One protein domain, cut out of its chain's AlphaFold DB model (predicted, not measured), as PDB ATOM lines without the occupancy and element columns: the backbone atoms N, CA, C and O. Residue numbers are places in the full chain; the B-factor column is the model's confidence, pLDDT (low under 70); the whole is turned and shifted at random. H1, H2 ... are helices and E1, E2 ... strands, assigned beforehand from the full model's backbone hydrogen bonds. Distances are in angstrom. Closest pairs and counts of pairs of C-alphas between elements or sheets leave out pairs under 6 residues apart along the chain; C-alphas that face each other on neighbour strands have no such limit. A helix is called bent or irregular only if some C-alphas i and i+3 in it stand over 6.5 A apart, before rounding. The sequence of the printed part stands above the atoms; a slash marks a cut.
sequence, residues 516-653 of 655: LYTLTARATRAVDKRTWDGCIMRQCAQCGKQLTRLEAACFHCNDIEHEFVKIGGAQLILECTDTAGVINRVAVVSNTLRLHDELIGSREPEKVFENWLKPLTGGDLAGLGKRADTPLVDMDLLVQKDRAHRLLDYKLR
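What this domain is: This is residues 516 to 653 of the 655 residues of the protein "POT1PC domain-containing protein" of Auriculariopsis ampla (UniProt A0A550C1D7). A small closed barrel of five strands, E1, E3, E4, E6 and E5, stands at one end, and its longest strand, E3, runs on out of the ring to make an arm with E2, which ends in the long loop of residues 541 to 564. H3 packs along the outside of the barrel, and H2 packs on E3 where it leaves the ring. The printed part has 138 residues, with four named helices and six named strands in the order E1 H1 E2 E3 E4 H2 H3 H4 E5 E6. The sheet is mixed and the class is mixed, helices and strands. The whole is compact, with a radius of gyration of the C-alphas of 15.9 A, and elongated, spanning 52 by 32 by 22 A.

How they stand to each other: E1, residues 516 to 526, bends by 85 degrees at residue 520. It is antiparallel to E3, residues 565 to 578, with N 524 and O 575 2.7 A apart. H1, residues 532 to 535, is on the barrel at the sheet's level, with a height of 3.3 A. E2, residues 536 to 540, forms a hairpin with E3, N 537 and O 569 being 2.8 A apart. E3 and E4, residues 583 to 589, form a hairpin, with N 586 and O 574 2.8 A apart; E2, E3 and E4 make a meander, each strand the antiparallel neighbour of the one before. H2, residues 596 to 601, lies over E3 at a height of 7.7 A over the sheet; the closest C-alphas are those of Ile 567 and Ile 600, 5.4 A apart. H3, residues 605 to 617, lies outside the barrel and runs along the strands, at 10 degrees to E3 on the local plane. It touches H1 with residues 606 to 610 alone, the closest C-alphas being those of Asp 533 and Glu 606, 5.4 A apart. H2 and H3 touch only at the corner, where the C-alphas of Leu 599 and Pro 605, their closest, are 5.0 A apart. H4, residues 619 to 622, is on the barrel and meets H3 only through their link. E5, residues 633 to 639, is antiparallel to E1, with N 635 and O 519 2.8 A apart. It forms a hairpin with E6, residues 645 to 652, with N 638 and O 646 2.8 A apart. E6 is parallel to E4, with N 587 and O 645 2.8 A apart. In H2 every O i to N i+4 pair is within hydrogen-bond range, in H3 7 of 9; H1 and H4 are too short for such a pair.

Where its parts are: E1 begins at C-alpha 516 (39.005, -17.072, -23.299) and is 22.6 A long. E3 measures 38.5 A, E4 19.3 A and H3 17.4 A. H3 is irregular, with C-alphas 612 and 615 7.1 A apart. E5 measures 17.4 A and E6 18.9 A, ending at C-alpha 652 (21.103, -15.414, -25.795).

The domain as a whole: The two C-alphas farthest apart, those of Ile 560 and Ala 580, are 52.7 A apart. The printed part has no cut. The link from E2 to E3, 24 residues, is long. The mean pLDDT of the printed part is 88.3; residues 619 to 625 are under 70.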
ATOM      1  N   LEU A 516      40.452 -17.046 -23.122       92.19
ATOM      2  CA  LEU A 516      39.005 -17.072 -23.299       92.19
ATOM      3  C   LEU A 516      38.373 -15.878 -22.577       92.19
ATOM      4  O   LEU A 516      38.579 -15.713 -21.376       92.19
ATOM      5  N   TYR A 517      37.549 -15.111 -23.284       94.50
ATOM      6  CA  TYR A 517      36.794 -13.995 -22.719       94.50
ATOM      7  C   TYR A 517      35.326 -14.075 -23.116       94.50
ATOM      8  O   TYR A 517      35.014 -14.372 -24.265       94.50
ATOM      9  N   THR A 518      34.436 -13.747 -22.183       94.88
ATOM     10  CA  THR A 518      33.008 -13.565 -22.462       94.88
ATOM     11  C   THR A 518      32.721 -12.073 -22.588       94.88
ATOM     12  O   THR A 518      33.092 -11.305 -21.699       94.88
ATOM     13  N   LEU A 519      32.075 -11.652 -23.675       95.50
ATOM     14  CA  LEU A 519      31.641 -10.263 -23.866       95.50
ATOM     15  C   LEU A 519      30.243 -10.183 -24.467       95.50
ATOM     16  O   LEU A 519      29.822 -11.085 -25.189       95.50
ATOM     17  N   THR A 520      29.550  -9.077 -24.220       95.31
ATOM     18  CA  THR A 520      28.202  -8.858 -24.748       95.31
ATOM     19  C   THR A 520      28.254  -8.069 -26.053       95.31
ATOM     20  O   THR A 520      28.696  -6.921 -26.083       95.31
ATOM     21  N   ALA A 521      27.797  -8.678 -27.146       95.56
ATOM     22  CA  ALA A 521      27.757  -8.057 -28.469       95.56
ATOM     23  C   ALA A 521      26.587  -8.581 -29.303       95.56
ATOM     24  O   ALA A 521      25.985  -9.604 -28.986       95.56
ATOM     25  N   ARG A 522      26.274  -7.881 -30.393       94.69
ATOM     26  CA  ARG A 522      25.306  -8.311 -31.410       94.69
ATOM     27  C   ARG A 522      26.010  -8.538 -32.748       94.69
ATOM     28  O   ARG A 522      26.943  -7.803 -33.080       94.69
ATOM     29  N   ALA A 523      25.589  -9.534 -33.521       94.12
ATOM     30  CA  ALA A 523      26.152  -9.805 -34.845       94.12
ATOM     31  C   ALA A 523      25.449  -8.947 -35.905       94.12
ATOM     32  O   ALA A 523      24.292  -9.177 -36.230       94.12
ATOM     33  N   THR A 524      26.130  -7.948 -36.456       91.12
ATOM     34  CA  THR A 524      25.508  -6.967 -37.361       91.12
ATOM     35  C   THR A 524      25.580  -7.354 -38.830       91.12
ATOM     36  O   THR A 524      24.679  -6.994 -39.584       91.12
ATOM     37  N   ARG A 525      26.634  -8.057 -39.269       88.38
ATOM     38  CA  ARG A 525      26.834  -8.408 -40.688       88.38
ATOM     39  C   ARG A 525      27.710  -9.648 -40.863       88.38
ATOM     40  O   ARG A 525      28.688  -9.815 -40.149       88.38
ATOM     41  N   ALA A 526      27.420 -10.472 -41.866       88.25
ATOM     42  CA  ALA A 526      28.337 -11.497 -42.377       88.25
ATOM     43  C   ALA A 526      29.160 -10.937 -43.550       88.25
ATOM     44  O   ALA A 526      28.576 -10.382 -44.483       88.25
ATOM     45  N   VAL A 527      30.494 -11.025 -43.501       82.38
ATOM     46  CA  VAL A 527      31.379 -10.204 -44.360       82.38
ATOM     47  C   VAL A 527      31.998 -10.975 -45.528       82.38
ATOM     48  O   VAL A 527      32.254 -10.391 -46.577       82.38
ATOM     49  N   ASP A 528      32.262 -12.268 -45.366       80.00
ATOM     50  CA  ASP A 528      33.144 -13.032 -46.258       80.00
ATOM     51  C   ASP A 528      32.422 -13.990 -47.213       80.00
ATOM     52  O   ASP A 528      33.023 -14.433 -48.192       80.00
ATOM     53  N   LYS A 529      31.140 -14.298 -46.982       77.75
ATOM     54  CA  LYS A 529      30.358 -15.243 -47.798       77.75
ATOM     55  C   LYS A 529      29.008 -14.659 -48.190       77.75
ATOM     56  O   LYS A 529      28.426 -13.899 -47.434       77.75
ATOM     57  N   ARG A 530      28.512 -15.034 -49.377       75.62
ATOM     58  CA  ARG A 530      27.196 -14.616 -49.913       75.62
ATOM     59  C   ARG A 530      26.117 -15.701 -49.826       75.62
ATOM     60  O   ARG A 530      24.949 -15.407 -50.040       75.62
ATOM     61  N   THR A 531      26.497 -16.946 -49.530       84.50
ATOM     62  CA  THR A 531      25.591 -18.108 -49.420       84.50
ATOM     63  C   THR A 531      26.056 -19.045 -48.305       84.50
ATOM     64  O   THR A 531      27.267 -19.225 -48.169       84.50
ATOM     65  N   TRP A 532      25.137 -19.706 -47.591       87.06
ATOM     66  CA  TRP A 532      25.461 -20.669 -46.523       87.06
ATOM     67  C   TRP A 532      26.313 -21.856 -46.989       87.06
ATOM     68  O   TRP A 532      27.261 -22.230 -46.308       87.06
ATOM     69  N   ASP A 533      26.074 -22.374 -48.198       85.88
ATOM     70  CA  ASP A 533      26.932 -23.399 -48.826       85.88
ATOM     71  C   ASP A 533      28.385 -22.911 -49.007       85.88
ATOM     72  O   ASP A 533      29.335 -23.676 -48.906       85.88
ATOM     73  N   GLY A 534      28.589 -21.600 -49.180       86.62
ATOM     74  CA  GLY A 534      29.924 -20.998 -49.263       86.62
ATOM     75  C   GLY A 534      30.674 -20.972 -47.927       86.62
ATOM     76  O   GLY A 534      31.892 -20.769 -47.926       86.62
ATOM     77  N   CYS A 535      29.962 -21.167 -46.814       91.12
ATOM     78  CA  CYS A 535      30.535 -21.296 -45.479       91.12
ATOM     79  C   CYS A 535      31.031 -22.722 -45.211       91.12
ATOM     80  O   CYS A 535      31.858 -22.905 -44.322       91.12
ATOM     81  N   ILE A 536      30.555 -23.731 -45.949       94.06
ATOM     82  CA  ILE A 536      30.939 -25.128 -45.737       94.06
ATOM     83  C   ILE A 536      32.328 -25.382 -46.324       94.06
ATOM     84  O   ILE A 536      32.596 -25.147 -47.500       94.06
ATOM     85  N   MET A 537      33.229 -25.880 -45.483       93.19
ATOM     86  CA  MET A 537      34.575 -26.276 -45.869       93.19
ATOM     87  C   MET A 537      34.570 -27.755 -46.234       93.19
ATOM     88  O   MET A 537      34.292 -28.609 -45.390       93.19
ATOM     89  N   ARG A 538      34.909 -28.068 -47.484       94.25
ATOM     90  CA  ARG A 538      35.144 -29.439 -47.948       94.25
ATOM     91  C   ARG A 538      36.631 -29.754 -47.830       94.25
ATOM     92  O   ARG A 538      37.465 -28.857 -47.934       94.25
ATOM     93  N   GLN A 539      36.980 -31.007 -47.579       95.56
ATOM     94  CA  GLN A 539      38.369 -31.457 -47.553       95.56
ATOM     95  C   GLN A 539      38.483 -32.877 -48.094       95.56
ATOM     96  O   GLN A 539      37.557 -33.677 -47.965       95.56
ATOM     97  N   CYS A 540      39.638 -33.201 -48.661       95.88
ATOM     98  CA  CYS A 540      39.949 -34.559 -49.064       95.88
ATOM     99  C   CYS A 540      40.179 -35.442 -47.829       95.88
ATOM    100  O   CYS A 540      40.985 -35.123 -46.955       95.88
ATOM    101  N   ALA A 541      39.495 -36.576 -47.756       93.88
ATOM    102  CA  ALA A 541      39.626 -37.572 -46.709       93.88
ATOM    103  C   ALA A 541      41.004 -38.237 -46.708       93.88
ATOM    104  O   ALA A 541      41.469 -38.621 -45.638       93.88
ATOM    105  N   GLN A 542      41.650 -38.323 -47.874       94.88
ATOM    106  CA  GLN A 542      42.940 -38.981 -48.047       94.88
ATOM    107  C   GLN A 542      44.125 -38.050 -47.758       94.88
ATOM    108  O   GLN A 542      44.974 -38.390 -46.939       94.88
ATOM    109  N   CYS A 543      44.199 -36.876 -48.398       94.12
ATOM    110  CA  CYS A 543      45.333 -35.953 -48.218       94.12
ATOM    111  C   CYS A 543      45.067 -34.796 -47.243       94.12
ATOM    112  O   CYS A 543      45.972 -34.014 -46.971       94.12
ATOM    113  N   GLY A 544      43.836 -34.635 -46.742       92.62
ATOM    114  CA  GLY A 544      43.468 -33.545 -45.830       92.62
ATOM    115  C   GLY A 544      43.413 -32.156 -46.473       92.62
ATOM    116  O   GLY A 544      43.125 -31.178 -45.786       92.62
ATOM    117  N   LYS A 545      43.679 -32.036 -47.780       93.19
ATOM    118  CA  LYS A 545      43.652 -30.751 -48.485       93.19
ATOM    119  C   LYS A 545      42.231 -30.192 -48.507       93.19
ATOM    120  O   LYS A 545      41.297 -30.897 -48.884       93.19
ATOM    121  N   GLN A 546      42.086 -28.921 -48.141       91.94
ATOM    122  CA  GLN A 546      40.825 -28.201 -48.263       91.94
ATOM    123  C   GLN A 546      40.455 -28.049 -49.745       91.94
ATOM    124  O   GLN A 546      41.292 -27.660 -50.560       91.94
ATOM    125  N   LEU A 547      39.212 -28.383 -50.070       90.62
ATOM    126  CA  LEU A 547      38.639 -28.308 -51.406       90.62
ATOM    127  C   LEU A 547      37.765 -27.059 -51.493       90.62
ATOM    128  O   LEU A 547      37.026 -26.721 -50.561       90.62
ATOM    129  N   THR A 548      37.861 -26.356 -52.612       84.56
ATOM    130  CA  THR A 548      36.995 -25.221 -52.908       84.56
ATOM    131  C   THR A 548      35.569 -25.700 -53.173       84.56
ATOM    132  O   THR A 548      35.309 -26.872 -53.437       84.56
ATOM    133  N   ARG A 549      34.607 -24.773 -53.130       79.38
ATOM    134  CA  ARG A 549      33.185 -25.073 -53.362       79.38
ATOM    135  C   ARG A 549      32.930 -25.825 -54.677       79.38
ATOM    136  O   ARG A 549      31.988 -26.605 -54.744       79.38
ATOM    137  N   LEU A 550      33.733 -25.535 -55.697       79.62
ATOM    138  CA  LEU A 550      33.555 -25.988 -57.077       79.62
ATOM    139  C   LEU A 550      34.259 -27.317 -57.349       79.62
ATOM    140  O   LEU A 550      33.972 -27.979 -58.342       79.62
ATOM    141  N   GLU A 551      35.180 -27.705 -56.471       85.62
ATOM    142  CA  GLU A 551      35.891 -28.967 -56.569       85.62
ATOM    143  C   GLU A 551      34.986 -30.083 -56.044       85.62
ATOM    144  O   GLU A 551      34.870 -30.311 -54.839       85.62
ATOM    145  N   ALA A 552      34.336 -30.786 -56.972       86.56
ATOM    146  CA  ALA A 552      33.584 -32.005 -56.671       86.56
ATOM    147  C   ALA A 552      34.498 -33.201 -56.333       86.56
ATOM    148  O   ALA A 552      34.011 -34.206 -55.832       86.56
ATOM    149  N   ALA A 553      35.809 -33.069 -56.570       92.00
ATOM    150  CA  ALA A 553      36.823 -34.111 -56.468       92.00
ATOM    151  C   ALA A 553      38.139 -33.568 -55.899       92.00
ATOM    152  O   ALA A 553      38.510 -32.414 -56.135       92.00
ATOM    153  N   CYS A 554      38.924 -34.421 -55.238       93.19
ATOM    154  CA  CYS A 554      40.321 -34.108 -54.949       93.19
ATOM    155  C   CYS A 554      41.241 -34.414 -56.145       93.19
ATOM    156  O   CYS A 554      41.685 -35.548 -56.335       93.19
ATOM    157  N   PHE A 555      41.647 -33.380 -56.886       88.19
ATOM    158  CA  PHE A 555      42.594 -33.526 -58.003       88.19
ATOM    159  C   PHE A 555      43.986 -34.017 -57.591       88.19
ATOM    160  O   PHE A 555      44.683 -34.637 -58.387       88.19
ATOM    161  N   HIS A 556      44.406 -33.756 -56.350       88.31
ATOM    162  CA  HIS A 556      45.719 -34.196 -55.872       88.31
ATOM    163  C   HIS A 556      45.783 -35.713 -55.654       88.31
ATOM    164  O   HIS A 556      46.826 -36.323 -55.857       88.31
ATOM    165  N   CYS A 557      44.656 -36.315 -55.273       91.69
ATOM    166  CA  CYS A 557      44.529 -37.753 -55.058       91.69
ATOM    167  C   CYS A 557      43.954 -38.488 -56.275       91.69
ATOM    168  O   CYS A 557      43.762 -39.695 -56.202       91.69
ATOM    169  N   ASN A 558      43.692 -37.771 -57.375       87.75
ATOM    170  CA  ASN A 558      43.011 -38.296 -58.557       87.75
ATOM    171  C   ASN A 558      41.656 -38.955 -58.215       87.75
ATOM    172  O   ASN A 558      41.355 -40.055 -58.670       87.75
ATOM    173  N   ASP A 559      40.861 -38.283 -57.377       89.31
ATOM    174  CA  ASP A 559      39.558 -38.746 -56.878       89.31
ATOM    175  C   ASP A 559      38.451 -38.598 -57.936       89.31
ATOM    176  O   ASP A 559      37.574 -37.741 -57.835       89.31
ATOM    177  N   ILE A 560      38.533 -39.393 -59.002       80.81
ATOM    178  CA  ILE A 560      37.617 -39.317 -60.151       80.81
ATOM    179  C   ILE A 560      36.171 -39.665 -59.745       80.81
ATOM    180  O   ILE A 560      35.227 -39.184 -60.367       80.81
ATOM    181  N   GLU A 561      35.993 -40.462 -58.689       84.75
ATOM    182  CA  GLU A 561      34.691 -40.968 -58.228       84.75
ATOM    183  C   GLU A 561      34.093 -40.167 -57.055       84.75
ATOM    184  O   GLU A 561      33.009 -40.490 -56.573       84.75
ATOM    185  N   HIS A 562      34.757 -39.082 -56.633       86.44
ATOM    186  CA  HIS A 562      34.341 -38.206 -55.527       86.44
ATOM    187  C   HIS A 562      34.249 -38.921 -54.164       86.44
ATOM    188  O   HIS A 562      33.572 -38.444 -53.248       86.44
ATOM    189  N   GLU A 563      34.928 -40.058 -54.005       89.44
ATOM    190  CA  GLU A 563      34.890 -40.879 -52.793       89.44
ATOM    191  C   GLU A 563      35.616 -40.211 -51.624       89.44
ATOM    192  O   GLU A 563      35.310 -40.460 -50.454       89.44
ATOM    193  N   PHE A 564      36.594 -39.351 -51.918       91.62
ATOM    194  CA  PHE A 564      37.427 -38.737 -50.894       91.62
ATOM    195  C   PHE A 564      36.918 -37.365 -50.462       91.62
ATOM    196  O   PHE A 564      37.497 -36.775 -49.552       91.62
ATOM    197  N   VAL A 565      35.843 -36.828 -51.032       92.69
ATOM    198  CA  VAL A 565      35.312 -35.529 -50.601       92.69
ATOM    199  C   VAL A 565      34.480 -35.687 -49.331       92.69
ATOM    200  O   VAL A 565      33.407 -36.282 -49.334       92.69
ATOM    201  N   LYS A 566      34.945 -35.090 -48.227       94.62
ATOM    202  CA  LYS A 566      34.189 -35.014 -46.969       94.62
ATOM    203  C   LYS A 566      34.013 -33.579 -46.493       94.62
ATOM    204  O   LYS A 566      34.791 -32.684 -46.831       94.62
ATOM    205  N   ILE A 567      33.010 -33.361 -45.651       94.69
ATOM    206  CA  ILE A 567      32.834 -32.091 -44.947       94.69
ATOM    207  C   ILE A 567      33.932 -31.991 -43.882       94.69
ATOM    208  O   ILE A 567      34.085 -32.865 -43.032       94.69
ATOM    209  N   GLY A 568      34.750 -30.945 -43.967       91.31
ATOM    210  CA  GLY A 568      35.812 -30.643 -43.006       91.31
ATOM    211  C   GLY A 568      35.403 -29.637 -41.937       91.31
ATOM    212  O   GLY A 568      36.088 -29.512 -40.927       91.31
ATOM    213  N   GLY A 569      34.293 -28.930 -42.137       94.44
ATOM    214  CA  GLY A 569      33.751 -27.978 -41.179       94.44
ATOM    215  C   GLY A 569      32.960 -26.863 -41.855       94.44
ATOM    216  O   GLY A 569      32.558 -26.983 -43.008       94.44
ATOM    217  N   ALA A 570      32.784 -25.756 -41.146       93.44
ATOM    218  CA  ALA A 570      32.253 -24.510 -41.669       93.44
ATOM    219  C   ALA A 570      33.027 -23.310 -41.116       93.44
ATOM    220  O   ALA A 570      33.543 -23.366 -39.997       93.44
ATOM    221  N   GLN A 571      33.111 -22.240 -41.903       93.62
ATOM    222  CA  GLN A 571      33.769 -20.989 -41.549       93.62
ATOM    223  C   GLN A 571      32.970 -19.781 -42.049       93.62
ATOM    224  O   GLN A 571      32.501 -19.766 -43.187       93.62
ATOM    225  N   LEU A 572      32.855 -18.763 -41.195       93.12
ATOM    226  CA  LEU A 572      32.225 -17.478 -41.498       93.12
ATOM    227  C   LEU A 572      32.896 -16.352 -40.698       93.12
ATOM    228  O   LEU A 572      33.318 -16.575 -39.563       93.12
ATOM    229  N   ILE A 573      32.956 -15.135 -41.238       94.12
ATOM    230  CA  ILE A 573      33.371 -13.930 -40.508       94.12
ATOM    231  C   ILE A 573      32.159 -13.032 -40.261       94.12
ATOM    232  O   ILE A 573      31.520 -12.537 -41.194       94.12
ATOM    233  N   LEU A 574      31.891 -12.774 -38.982       94.00
ATOM    234  CA  LEU A 574      30.861 -11.852 -38.519       94.00
ATOM    235  C   LEU A 574      31.478 -10.507 -38.121       94.00
ATOM    236  O   LEU A 574      32.515 -10.453 -37.467       94.00
ATOM    237  N   GLU A 575      30.826  -9.411 -38.485       94.62
ATOM    238  CA  GLU A 575      31.005  -8.099 -37.874       94.62
ATOM    239  C   GLU A 575      30.081  -7.995 -36.667       94.62
ATOM    240  O   GLU A 575      28.855  -7.959 -36.802       94.62
ATOM    241  N   CYS A 576      30.675  -7.934 -35.483       95.44
ATOM    242  CA  CYS A 576      29.964  -7.823 -34.223       95.44
ATOM    243  C   CYS A 576      30.133  -6.416 -33.653       95.44
ATOM    244  O   CYS A 576      31.214  -5.837 -33.740       95.44
ATOM    245  N   THR A 577      29.074  -5.888 -33.049       95.25
ATOM    246  CA  THR A 577      29.080  -4.602 -32.347       95.25
ATOM    247  C   THR A 577      28.816  -4.847 -30.871       95.25
ATOM    248  O   THR A 577      27.800  -5.453 -30.527       95.25
ATOM    249  N   ASP A 578      29.737  -4.422 -30.009       95.94
ATOM    250  CA  ASP A 578      29.574  -4.545 -28.557       95.94
ATOM    251  C   ASP A 578      28.625  -3.480 -27.977       95.94
ATOM    252  O   ASP A 578      28.060  -2.647 -28.692       95.94
ATOM    253  N   THR A 579      28.427  -3.514 -26.659       94.00
ATOM    254  CA  THR A 579      27.589  -2.552 -25.923       94.00
ATOM    255  C   THR A 579      28.104  -1.111 -25.980       94.00
ATOM    256  O   THR A 579      27.315  -0.187 -25.798       94.00
ATOM    257  N   ALA A 580      29.389  -0.899 -26.284       94.25
ATOM    258  CA  ALA A 580      29.995   0.420 -26.456       94.25
ATOM    259  C   ALA A 580      29.933   0.930 -27.910       94.25
ATOM    260  O   ALA A 580      30.429   2.016 -28.205       94.25
ATOM    261  N   GLY A 581      29.339   0.162 -28.833       93.62
ATOM    262  CA  GLY A 581      29.259   0.518 -30.250       93.62
ATOM    263  C   GLY A 581      30.538   0.225 -31.041       93.62
ATOM    264  O   GLY A 581      30.625   0.584 -32.216       93.62
ATOM    265  N   VAL A 582      31.531  -0.440 -30.440       95.06
ATOM    266  CA  VAL A 582      32.774  -0.801 -31.125       95.06
ATOM    267  C   VAL A 582      32.511  -2.002 -32.024       95.06
ATOM    268  O   VAL A 582      31.975  -3.021 -31.592       95.06
ATOM    269  N   ILE A 583      32.907  -1.882 -33.290       94.50
ATOM    270  CA  ILE A 583      32.749  -2.940 -34.292       94.50
ATOM    271  C   ILE A 583      34.043  -3.746 -34.393       94.50
ATOM    272  O   ILE A 583      35.133  -3.176 -34.491       94.50
ATOM    273  N   ASN A 584      33.933  -5.073 -34.420       95.19
ATOM    274  CA  ASN A 584      35.066  -5.963 -34.647       95.19
ATOM    275  C   ASN A 584      34.681  -7.191 -35.483       95.19
ATOM    276  O   ASN A 584      33.509  -7.555 -35.571       95.19
ATOM    277  N   ARG A 585      35.675  -7.832 -36.105       95.19
ATOM    278  CA  ARG A 585      35.494  -9.058 -36.889       95.19
ATOM    279  C   ARG A 585      35.748 -10.286 -36.025       95.19
ATOM    280  O   ARG A 585      36.818 -10.427 -35.434       95.19
ATOM    281  N   VAL A 586      34.768 -11.180 -35.994       95.38
ATOM    282  CA  VAL A 586      34.784 -12.430 -35.235       95.38
ATOM    283  C   VAL A 586      34.658 -13.600 -36.206       95.38
ATOM    284  O   VAL A 586      33.683 -13.711 -36.947       95.38
ATOM    285  N   ALA A 587      35.654 -14.480 -36.204       94.69
ATOM    286  CA  ALA A 587      35.646 -15.709 -36.980       94.69
ATOM    287  C   ALA A 587      34.820 -16.785 -36.264       94.69
ATOM    288  O   ALA A 587      35.076 -17.132 -35.111       94.69
ATOM    289  N   VAL A 588      33.855 -17.357 -36.968       93.75
ATOM    290  CA  VAL A 588      33.080 -18.522 -36.554       93.75
ATOM    291  C   VAL A 588      33.637 -19.717 -37.305       93.75
ATOM    292  O   VAL A 588      33.622 -19.726 -38.532       93.75
ATOM    293  N   VAL A 589      34.148 -20.718 -36.589       92.06
ATOM    294  CA  VAL A 589      34.742 -21.906 -37.212       92.06
ATOM    295  C   VAL A 589      34.237 -23.155 -36.503       92.06
ATOM    296  O   VAL A 589      34.448 -23.316 -35.302       92.06
ATOM    297  N   SER A 590      33.594 -24.059 -37.242       89.88
ATOM    298  CA  SER A 590      32.861 -25.186 -36.660       89.88
ATOM    299  C   SER A 590      33.729 -26.154 -35.866       89.88
ATOM    300  O   SER A 590      33.235 -26.710 -34.900       89.88
ATOM    301  N   ASN A 591      35.001 -26.359 -36.228       83.00
ATOM    302  CA  ASN A 591      35.875 -27.337 -35.561       83.00
ATOM    303  C   ASN A 591      36.285 -26.939 -34.130       83.00
ATOM    304  O   ASN A 591      36.976 -27.694 -33.455       83.00
ATOM    305  N   THR A 592      35.855 -25.770 -33.651       73.25
ATOM    306  CA  THR A 592      35.933 -25.386 -32.230       73.25
ATOM    307  C   THR A 592      34.582 -25.313 -31.538       73.25
ATOM    308  O   THR A 592      34.524 -25.005 -30.352       73.25
ATOM    309  N   LEU A 593      33.502 -25.571 -32.268       77.56
ATOM    310  CA  LEU A 593      32.146 -25.548 -31.755       77.56
ATOM    311  C   LEU A 593      31.699 -26.975 -31.458       77.56
ATOM    312  O   LEU A 593      32.096 -27.926 -32.132       77.56
ATOM    313  N   ARG A 594      30.760 -27.117 -30.521       80.56
ATOM    314  CA  ARG A 594      30.051 -28.389 -30.301       80.56
ATOM    315  C   ARG A 594      29.263 -28.862 -31.530       80.56
ATOM    316  O   ARG A 594      28.897 -30.024 -31.604       80.56
ATOM    317  N   LEU A 595      29.047 -27.964 -32.490       86.44
ATOM    318  CA  LEU A 595      28.379 -28.214 -33.763       86.44
ATOM    319  C   LEU A 595      29.202 -29.079 -34.734       86.44
ATOM    320  O   LEU A 595      28.658 -29.555 -35.723       86.44
ATOM    321  N   HIS A 596      30.512 -29.252 -34.514       90.62
ATOM    322  CA  HIS A 596      31.384 -29.871 -35.513       90.62
ATOM    323  C   HIS A 596      30.918 -31.261 -35.957       90.62
ATOM    324  O   HIS A 596      30.835 -31.518 -37.158       90.62
ATOM    325  N   ASP A 597      30.594 -32.119 -34.991       91.19
ATOM    326  CA  ASP A 597      30.225 -33.512 -35.244       91.19
ATOM    327  C   ASP A 597      28.856 -33.610 -35.929       91.19
ATOM    328  O   ASP A 597      28.679 -34.381 -36.872       91.19
ATOM    329  N   GLU A 598      27.905 -32.765 -35.514       91.88
ATOM    330  CA  GLU A 598      26.584 -32.654 -36.140       91.88
ATOM    331  C   GLU A 598      26.696 -32.183 -37.597       91.88
ATOM    332  O   GLU A 598      26.019 -32.698 -38.486       91.88
ATOM    333  N   LEU A 599      27.606 -31.243 -37.859       93.44
ATOM    334  CA  LEU A 599      27.838 -30.693 -39.187       93.44
ATOM    335  C   LEU A 599      28.499 -31.709 -40.129       93.44
ATOM    336  O   LEU A 599      28.094 -31.804 -41.283       93.44
ATOM    337  N   ILE A 600      29.481 -32.483 -39.655       92.94
ATOM    338  CA  ILE A 600      30.136 -33.525 -40.468       92.94
ATOM    339  C   ILE A 600      29.174 -34.681 -40.778       92.94
ATOM    340  O   ILE A 600      29.241 -35.251 -41.865       92.94
ATOM    341  N   GLY A 601      28.288 -35.033 -39.841       91.50
ATOM    342  CA  GLY A 601      27.334 -36.134 -40.005       91.50
ATOM    343  C   GLY A 601      26.074 -35.791 -40.808       91.50
ATOM    344  O   GLY A 601      25.298 -36.690 -41.137       91.50
ATOM    345  N   SER A 602      25.839 -34.513 -41.111       93.81
ATOM    346  CA  SER A 602      24.614 -34.060 -41.769       93.81
ATOM    347  C   SER A 602      24.658 -34.216 -43.289       93.81
ATOM    348  O   SER A 602      25.678 -33.979 -43.933       93.81
ATOM    349  N   ARG A 603      23.502 -34.543 -43.881       92.12
ATOM    350  CA  ARG A 603      23.282 -34.484 -45.339       92.12
ATOM    351  C   ARG A 603      23.062 -33.057 -45.853       92.12
ATOM    352  O   ARG A 603      23.195 -32.828 -47.046       92.12
ATOM    353  N   GLU A 604      22.722 -32.133 -44.957       93.56
ATOM    354  CA  GLU A 604      22.466 -30.714 -45.237       93.56
ATOM    355  C   GLU A 604      23.276 -29.857 -44.239       93.56
ATOM    356  O   GLU A 604      22.709 -29.241 -43.325       93.56
ATOM    357  N   PRO A 605      24.622 -29.882 -44.311       93.81
ATOM    358  CA  PRO A 605      25.499 -29.205 -43.350       93.81
ATOM    359  C   PRO A 605      25.277 -27.689 -43.298       93.81
ATOM    360  O   PRO A 605      25.422 -27.077 -42.240       93.81
ATOM    361  N   GLU A 606      24.886 -27.080 -44.416       92.06
ATOM    362  CA  GLU A 606      24.542 -25.665 -44.512       92.06
ATOM    363  C   GLU A 606      23.333 -25.303 -43.649       92.06
ATOM    364  O   GLU A 606      23.384 -24.284 -42.965       92.06
ATOM    365  N   LYS A 607      22.301 -26.155 -43.588       92.44
ATOM    366  CA  LYS A 607      21.130 -25.925 -42.730       92.44
ATOM    367  C   LYS A 607      21.462 -26.108 -41.259       92.44
ATOM    368  O   LYS A 607      20.948 -25.373 -40.423       92.44
ATOM    369  N   VAL A 608      22.322 -27.073 -40.932       94.25
ATOM    370  CA  VAL A 608      22.817 -27.271 -39.559       94.25
ATOM    371  C   VAL A 608      23.587 -26.033 -39.098       94.25
ATOM    372  O   VAL A 608      23.318 -25.497 -38.022       94.25
ATOM    373  N   PHE A 609      24.488 -25.524 -39.941       92.81
ATOM    374  CA  PHE A 609      25.256 -24.316 -39.648       92.81
ATOM    375  C   PHE A 609      24.381 -23.062 -39.557       92.81
ATOM    376  O   PHE A 609      24.518 -22.286 -38.611       92.81
ATOM    377  N   GLU A 610      23.449 -22.894 -40.495       91.81
ATOM    378  CA  GLU A 610      22.471 -21.808 -40.498       91.81
ATOM    379  C   GLU A 610      21.606 -21.839 -39.236       91.81
ATOM    380  O   GLU A 610      21.515 -20.834 -38.541       91.81
ATOM    381  N   ASN A 611      21.011 -22.982 -38.890       91.81
ATOM    382  CA  ASN A 611      20.144 -23.107 -37.718       91.81
ATOM    383  C   ASN A 611      20.891 -22.828 -36.413       91.81
ATOM    384  O   ASN A 611      20.319 -22.221 -35.507       91.81
ATOM    385  N   TRP A 612      22.162 -23.227 -36.325       91.69
ATOM    386  CA  TRP A 612      22.992 -22.920 -35.166       91.69
ATOM    387  C   TRP A 612      23.345 -21.433 -35.075       91.69
ATOM    388  O   TRP A 612      23.433 -20.912 -33.970       91.69
ATOM    389  N   LEU A 613      23.522 -20.723 -36.194       91.19
ATOM    390  CA  LEU A 613      23.804 -19.281 -36.191       91.19
ATOM    391  C   LEU A 613      22.550 -18.405 -36.127       91.19
ATOM    392  O   LEU A 613      22.624 -17.279 -35.644       91.19
ATOM    393  N   LYS A 614      21.397 -18.907 -36.564       89.62
ATOM    394  CA  LYS A 614      20.148 -18.148 -36.694       89.62
ATOM    395  C   LYS A 614      19.748 -17.359 -35.438       89.62
ATOM    396  O   LYS A 614      19.334 -16.208 -35.590       89.62
ATOM    397  N   PRO A 615      19.882 -17.889 -34.206       89.38
ATOM    398  CA  PRO A 615      19.579 -17.115 -33.004       89.38
ATOM    399  C   PRO A 615      20.528 -15.927 -32.782       89.38
ATOM    400  O   PRO A 615      20.108 -14.905 -32.246       89.38
ATOM    401  N   LEU A 616      21.788 -16.048 -33.210       87.75
ATOM    402  CA  LEU A 616      22.804 -14.998 -33.127       87.75
ATOM    403  C   LEU A 616      22.603 -13.914 -34.194       87.75
ATOM    404  O   LEU A 616      22.850 -12.734 -33.959       87.75
ATOM    405  N   THR A 617      22.194 -14.335 -35.387       84.44
ATOM    406  CA  THR A 617      22.159 -13.504 -36.591       84.44
ATOM    407  C   THR A 617      20.783 -12.907 -36.895       84.44
ATOM    408  O   THR A 617      20.651 -12.106 -37.820       84.44
ATOM    409  N   GLY A 618      19.747 -13.313 -36.156       74.81
ATOM    410  CA  GLY A 618      18.359 -13.034 -36.515       74.81
ATOM    411  C   GLY A 618      17.955 -13.716 -37.831       74.81
ATOM    412  O   GLY A 618      18.787 -14.239 -38.576       74.81
ATOM    413  N   GLY A 619      16.657 -13.719 -38.143       68.00
ATOM    414  CA  GLY A 619      16.166 -14.188 -39.449       68.00
ATOM    415  C   GLY A 619      16.636 -13.324 -40.630       68.00
ATOM    416  O   GLY A 619      16.585 -13.774 -41.773       68.00
ATOM    417  N   ASP A 620      17.131 -12.113 -40.356       58.88
ATOM    418  CA  ASP A 620      17.435 -11.074 -41.348       58.88
ATOM    419  C   ASP A 620      18.792 -11.235 -42.046       58.88
ATOM    420  O   ASP A 620      18.995 -10.719 -43.149       58.88
ATOM    421  N   LEU A 621      19.721 -12.006 -41.470       57.94
ATOM    422  CA  LEU A 621      21.000 -12.324 -42.119       57.94
ATOM    423  C   LEU A 621      20.884 -13.384 -43.229       57.94
ATOM    424  O   LEU A 621      21.887 -13.711 -43.861       57.94
ATOM    425  N   ALA A 622      19.663 -13.836 -43.551       52.59
ATOM    426  CA  ALA A 622      19.368 -14.620 -44.754       52.59
ATOM    427  C   ALA A 622      19.830 -13.913 -46.050       52.59
ATOM    428  O   ALA A 622      20.117 -14.565 -47.054       52.59
ATOM    429  N   GLY A 623      19.974 -12.583 -46.023       59.84
ATOM    430  CA  GLY A 623      20.751 -11.829 -47.005       59.84
ATOM    431  C   GLY A 623      22.177 -11.586 -46.517       59.84
ATOM    432  O   GLY A 623      22.482 -10.472 -46.085       59.84
ATOM    433  N   LEU A 624      23.046 -12.600 -46.581       58.53
ATOM    434  CA  LEU A 624      24.467 -12.470 -46.239       58.53
ATOM    435  C   LEU A 624      25.071 -11.207 -46.897       58.53
ATOM    436  O   LEU A 624      24.945 -11.001 -48.106       58.53
ATOM    437  N   GLY A 625      25.687 -10.337 -46.090       58.09
ATOM    438  CA  GLY A 625      26.215  -9.031 -46.512       58.09
ATOM    439  C   GLY A 625      25.342  -7.812 -46.171       58.09
ATOM    440  O   GLY A 625      25.829  -6.684 -46.280       58.09
ATOM    441  N   LYS A 626      24.095  -7.996 -45.713       70.38
ATOM    442  CA  LYS A 626      23.242  -6.906 -45.197       70.38
ATOM    443  C   LYS A 626      23.481  -6.664 -43.703       70.38
ATOM    444  O   LYS A 626      23.887  -7.572 -42.981       70.38
ATOM    445  N   ARG A 627      23.247  -5.427 -43.250       74.12
ATOM    446  CA  ARG A 627      23.197  -5.108 -41.815       74.12
ATOM    447  C   ARG A 627      21.863  -5.583 -41.241       74.12
ATOM    448  O   ARG A 627      20.830  -5.279 -41.830       74.12
ATOM    449  N   ALA A 628      21.904  -6.282 -40.115       76.88
ATOM    450  CA  ALA A 628      20.731  -6.741 -39.379       76.88
ATOM    451  C   ALA A 628      20.737  -6.177 -37.952       76.88
ATOM    452  O   ALA A 628      21.805  -5.999 -37.360       76.88
ATOM    453  N   ASP A 629      19.548  -5.905 -37.409       81.31
ATOM    454  CA  ASP A 629      19.384  -5.590 -35.989       81.31
ATOM    455  C   ASP A 629      19.156  -6.895 -35.221       81.31
ATOM    456  O   ASP A 629      18.092  -7.508 -35.281       81.31
ATOM    457  N   THR A 630      20.213  -7.378 -34.575       87.94
ATOM    458  CA  THR A 630      20.246  -8.684 -33.910       87.94
ATOM    459  C   THR A 630      20.239  -8.535 -32.392       87.94
ATOM    460  O   THR A 630      20.659  -7.495 -31.869       87.94
ATOM    461  N   PRO A 631      19.762  -9.554 -31.651       89.12
ATOM    462  CA  PRO A 631      19.764  -9.502 -30.197       89.12
ATOM    463  C   PRO A 631      21.191  -9.401 -29.646       89.12
ATOM    464  O   PRO A 631      22.147  -9.921 -30.225       89.12
ATOM    465  N   LEU A 632      21.326  -8.760 -28.483       91.56
ATOM    466  CA  LEU A 632      22.559  -8.832 -27.704       91.56
ATOM    467  C   LEU A 632      22.729 -10.251 -27.157       91.56
ATOM    468  O   LEU A 632      21.815 -10.823 -26.559       91.56
ATOM    469  N   VAL A 633      23.925 -10.796 -27.330       93.12
ATOM    470  CA  VAL A 633      24.299 -12.115 -26.828       93.12
ATOM    471  C   VAL A 633      25.584 -12.019 -26.021       93.12
ATOM    472  O   VAL A 633      26.426 -11.160 -26.280       93.12
ATOM    473  N   ASP A 634      25.752 -12.927 -25.069       95.00
ATOM    474  CA  ASP A 634      27.042 -13.141 -24.426       95.00
ATOM    475  C   ASP A 634      27.847 -14.111 -25.302       95.00
ATOM    476  O   ASP A 634      27.474 -15.275 -25.449       95.00
ATOM    477  N   MET A 635      28.905 -13.613 -25.944       94.88
ATOM    478  CA  MET A 635      29.796 -14.366 -26.829       94.88
ATOM    479  C   MET A 635      31.035 -14.824 -26.064       94.88
ATOM    480  O   MET A 635      31.770 -13.992 -25.529       94.88
ATOM    481  N   ASP A 636      31.314 -16.124 -26.091       94.50
ATOM    482  CA  ASP A 636      32.566 -16.691 -25.601       94.50
ATOM    483  C   ASP A 636      33.595 -16.668 -26.742       94.50
ATOM    484  O   ASP A 636      33.480 -17.398 -27.733       94.50
ATOM    485  N   LEU A 637      34.597 -15.795 -26.622       93.38
ATOM    486  CA  LEU A 637      35.619 -15.549 -27.634       93.38
ATOM    487  C   LEU A 637      36.990 -16.051 -27.186       93.38
ATOM    488  O   LEU A 637      37.477 -15.715 -26.107       93.38
ATOM    489  N   LEU A 638      37.663 -16.778 -28.071       92.06
ATOM    490  CA  LEU A 638      39.095 -17.030 -27.982       92.06
ATOM    491  C   LEU A 638      39.847 -15.907 -28.698       92.06
ATOM    492  O   LEU A 638      39.738 -15.767 -29.920       92.06
ATOM    493  N   VAL A 639      40.629 -15.126 -27.954       89.44
ATOM    494  CA  VAL A 639      41.459 -14.057 -28.528       89.44
ATOM    495  C   VAL A 639      42.814 -14.635 -28.914       89.44
ATOM    496  O   VAL A 639      43.568 -15.106 -28.064       89.44
ATOM    497  N   GLN A 640      43.137 -14.615 -30.204       87.88
ATOM    498  CA  GLN A 640      44.393 -15.142 -30.733       87.88
ATOM    499  C   GLN A 640      45.502 -14.075 -30.747       87.88
ATOM    500  O   GLN A 640      45.257 -12.874 -30.610       87.88
ATOM    501  N   LYS A 641      46.764 -14.513 -30.878       82.06
ATOM    502  CA  LYS A 641      47.953 -13.634 -30.811       82.06
ATOM    503  C   LYS A 641      47.966 -12.542 -31.891       82.06
ATOM    504  O   LYS A 641      48.510 -11.468 -31.660       82.06
ATOM    505  N   ASP A 642      47.337 -12.800 -33.029       81.50
ATOM    506  CA  ASP A 642      47.216 -11.927 -34.202       81.50
ATOM    507  C   ASP A 642      46.049 -10.922 -34.118       81.50
ATOM    508  O   ASP A 642      45.750 -10.240 -35.094       81.50
ATOM    509  N   ARG A 643      45.403 -10.794 -32.948       76.00
ATOM    510  CA  ARG A 643      44.185  -9.987 -32.737       76.00
ATOM    511  C   ARG A 643      42.947 -10.530 -33.467       76.00
ATOM    512  O   ARG A 643      41.926  -9.838 -33.484       76.00
ATOM    513  N   ALA A 644      42.990 -11.750 -34.011       85.12
ATOM    514  CA  ALA A 644      41.791 -12.426 -34.480       85.12
ATOM    515  C   ALA A 644      40.950 -12.896 -33.282       85.12
ATOM    516  O   ALA A 644      41.464 -13.446 -32.303       85.12
ATOM    517  N   HIS A 645      39.640 -12.665 -33.361       92.19
ATOM    518  CA  HIS A 645      38.675 -13.133 -32.371       92.19
ATOM    519  C   HIS A 645      37.953 -14.334 -32.953       92.19
ATOM    520  O   HIS A 645      37.447 -14.258 -34.072       92.19
ATOM    521  N   ARG A 646      37.894 -15.432 -32.205       93.19
ATOM    522  CA  ARG A 646      37.229 -16.654 -32.647       93.19
ATOM    523  C   ARG A 646      36.082 -17.011 -31.716       93.19
ATOM    524  O   ARG A 646      36.302 -17.157 -30.518       93.19
ATOM    525  N   LEU A 647      34.882 -17.167 -32.264       94.19
ATOM    526  CA  LEU A 647      33.694 -17.560 -31.510       94.19
ATOM    527  C   LEU A 647      33.781 -19.040 -31.118       94.19
ATOM    528  O   LEU A 647      34.013 -19.894 -31.980       94.19
ATOM    529  N   LEU A 648      33.590 -19.329 -29.831       90.81
ATOM    530  CA  LEU A 648      33.559 -20.687 -29.280       90.81
ATOM    531  C   LEU A 648      32.160 -21.120 -28.847       90.81
ATOM    532  O   LEU A 648      31.796 -22.279 -29.026       90.81
ATOM    533  N   ASP A 649      31.393 -20.202 -28.273       91.31
ATOM    534  CA  ASP A 649      30.004 -20.425 -27.888       91.31
ATOM    535  C   ASP A 649      29.291 -19.074 -27.756       91.31
ATOM    536  O   ASP A 649      29.934 -18.019 -27.746       91.31
ATOM    537  N   TYR A 650      27.967 -19.090 -27.659       92.19
ATOM    538  CA  TYR A 650      27.204 -17.894 -27.324       92.19
ATOM    539  C   TYR A 650      25.932 -18.231 -26.543       92.19
ATOM    540  O   TYR A 650      25.338 -19.299 -26.691       92.19
ATOM    541  N   LYS A 651      25.484 -17.291 -25.708       92.06
ATOM    542  CA  LYS A 651      24.229 -17.392 -24.956       92.06
ATOM    543  C   LYS A 651      23.350 -16.193 -25.257       92.06
ATOM    544  O   LYS A 651      23.773 -15.047 -25.120       92.06
ATOM    545  N   LEU A 652      22.107 -16.461 -25.645       88.38
ATOM    546  CA  LEU A 652      21.103 -15.414 -25.795       88.38
ATOM    547  C   LEU A 652      20.819 -14.798 -24.425       88.38
ATOM    548  O   LEU A 652      20.441 -15.518 -23.494       88.38
ATOM    549  N   ARG A 653      20.948 -13.473 -24.308       84.06
ATOM    550  CA  ARG A 653      20.376 -12.777 -23.158       84.06
ATOM    551  C   ARG A 653      18.862 -12.823 -23.304       84.06
ATOM    552  O   ARG A 653      18.321 -12.482 -24.355       84.06
TER     553      ARG A 653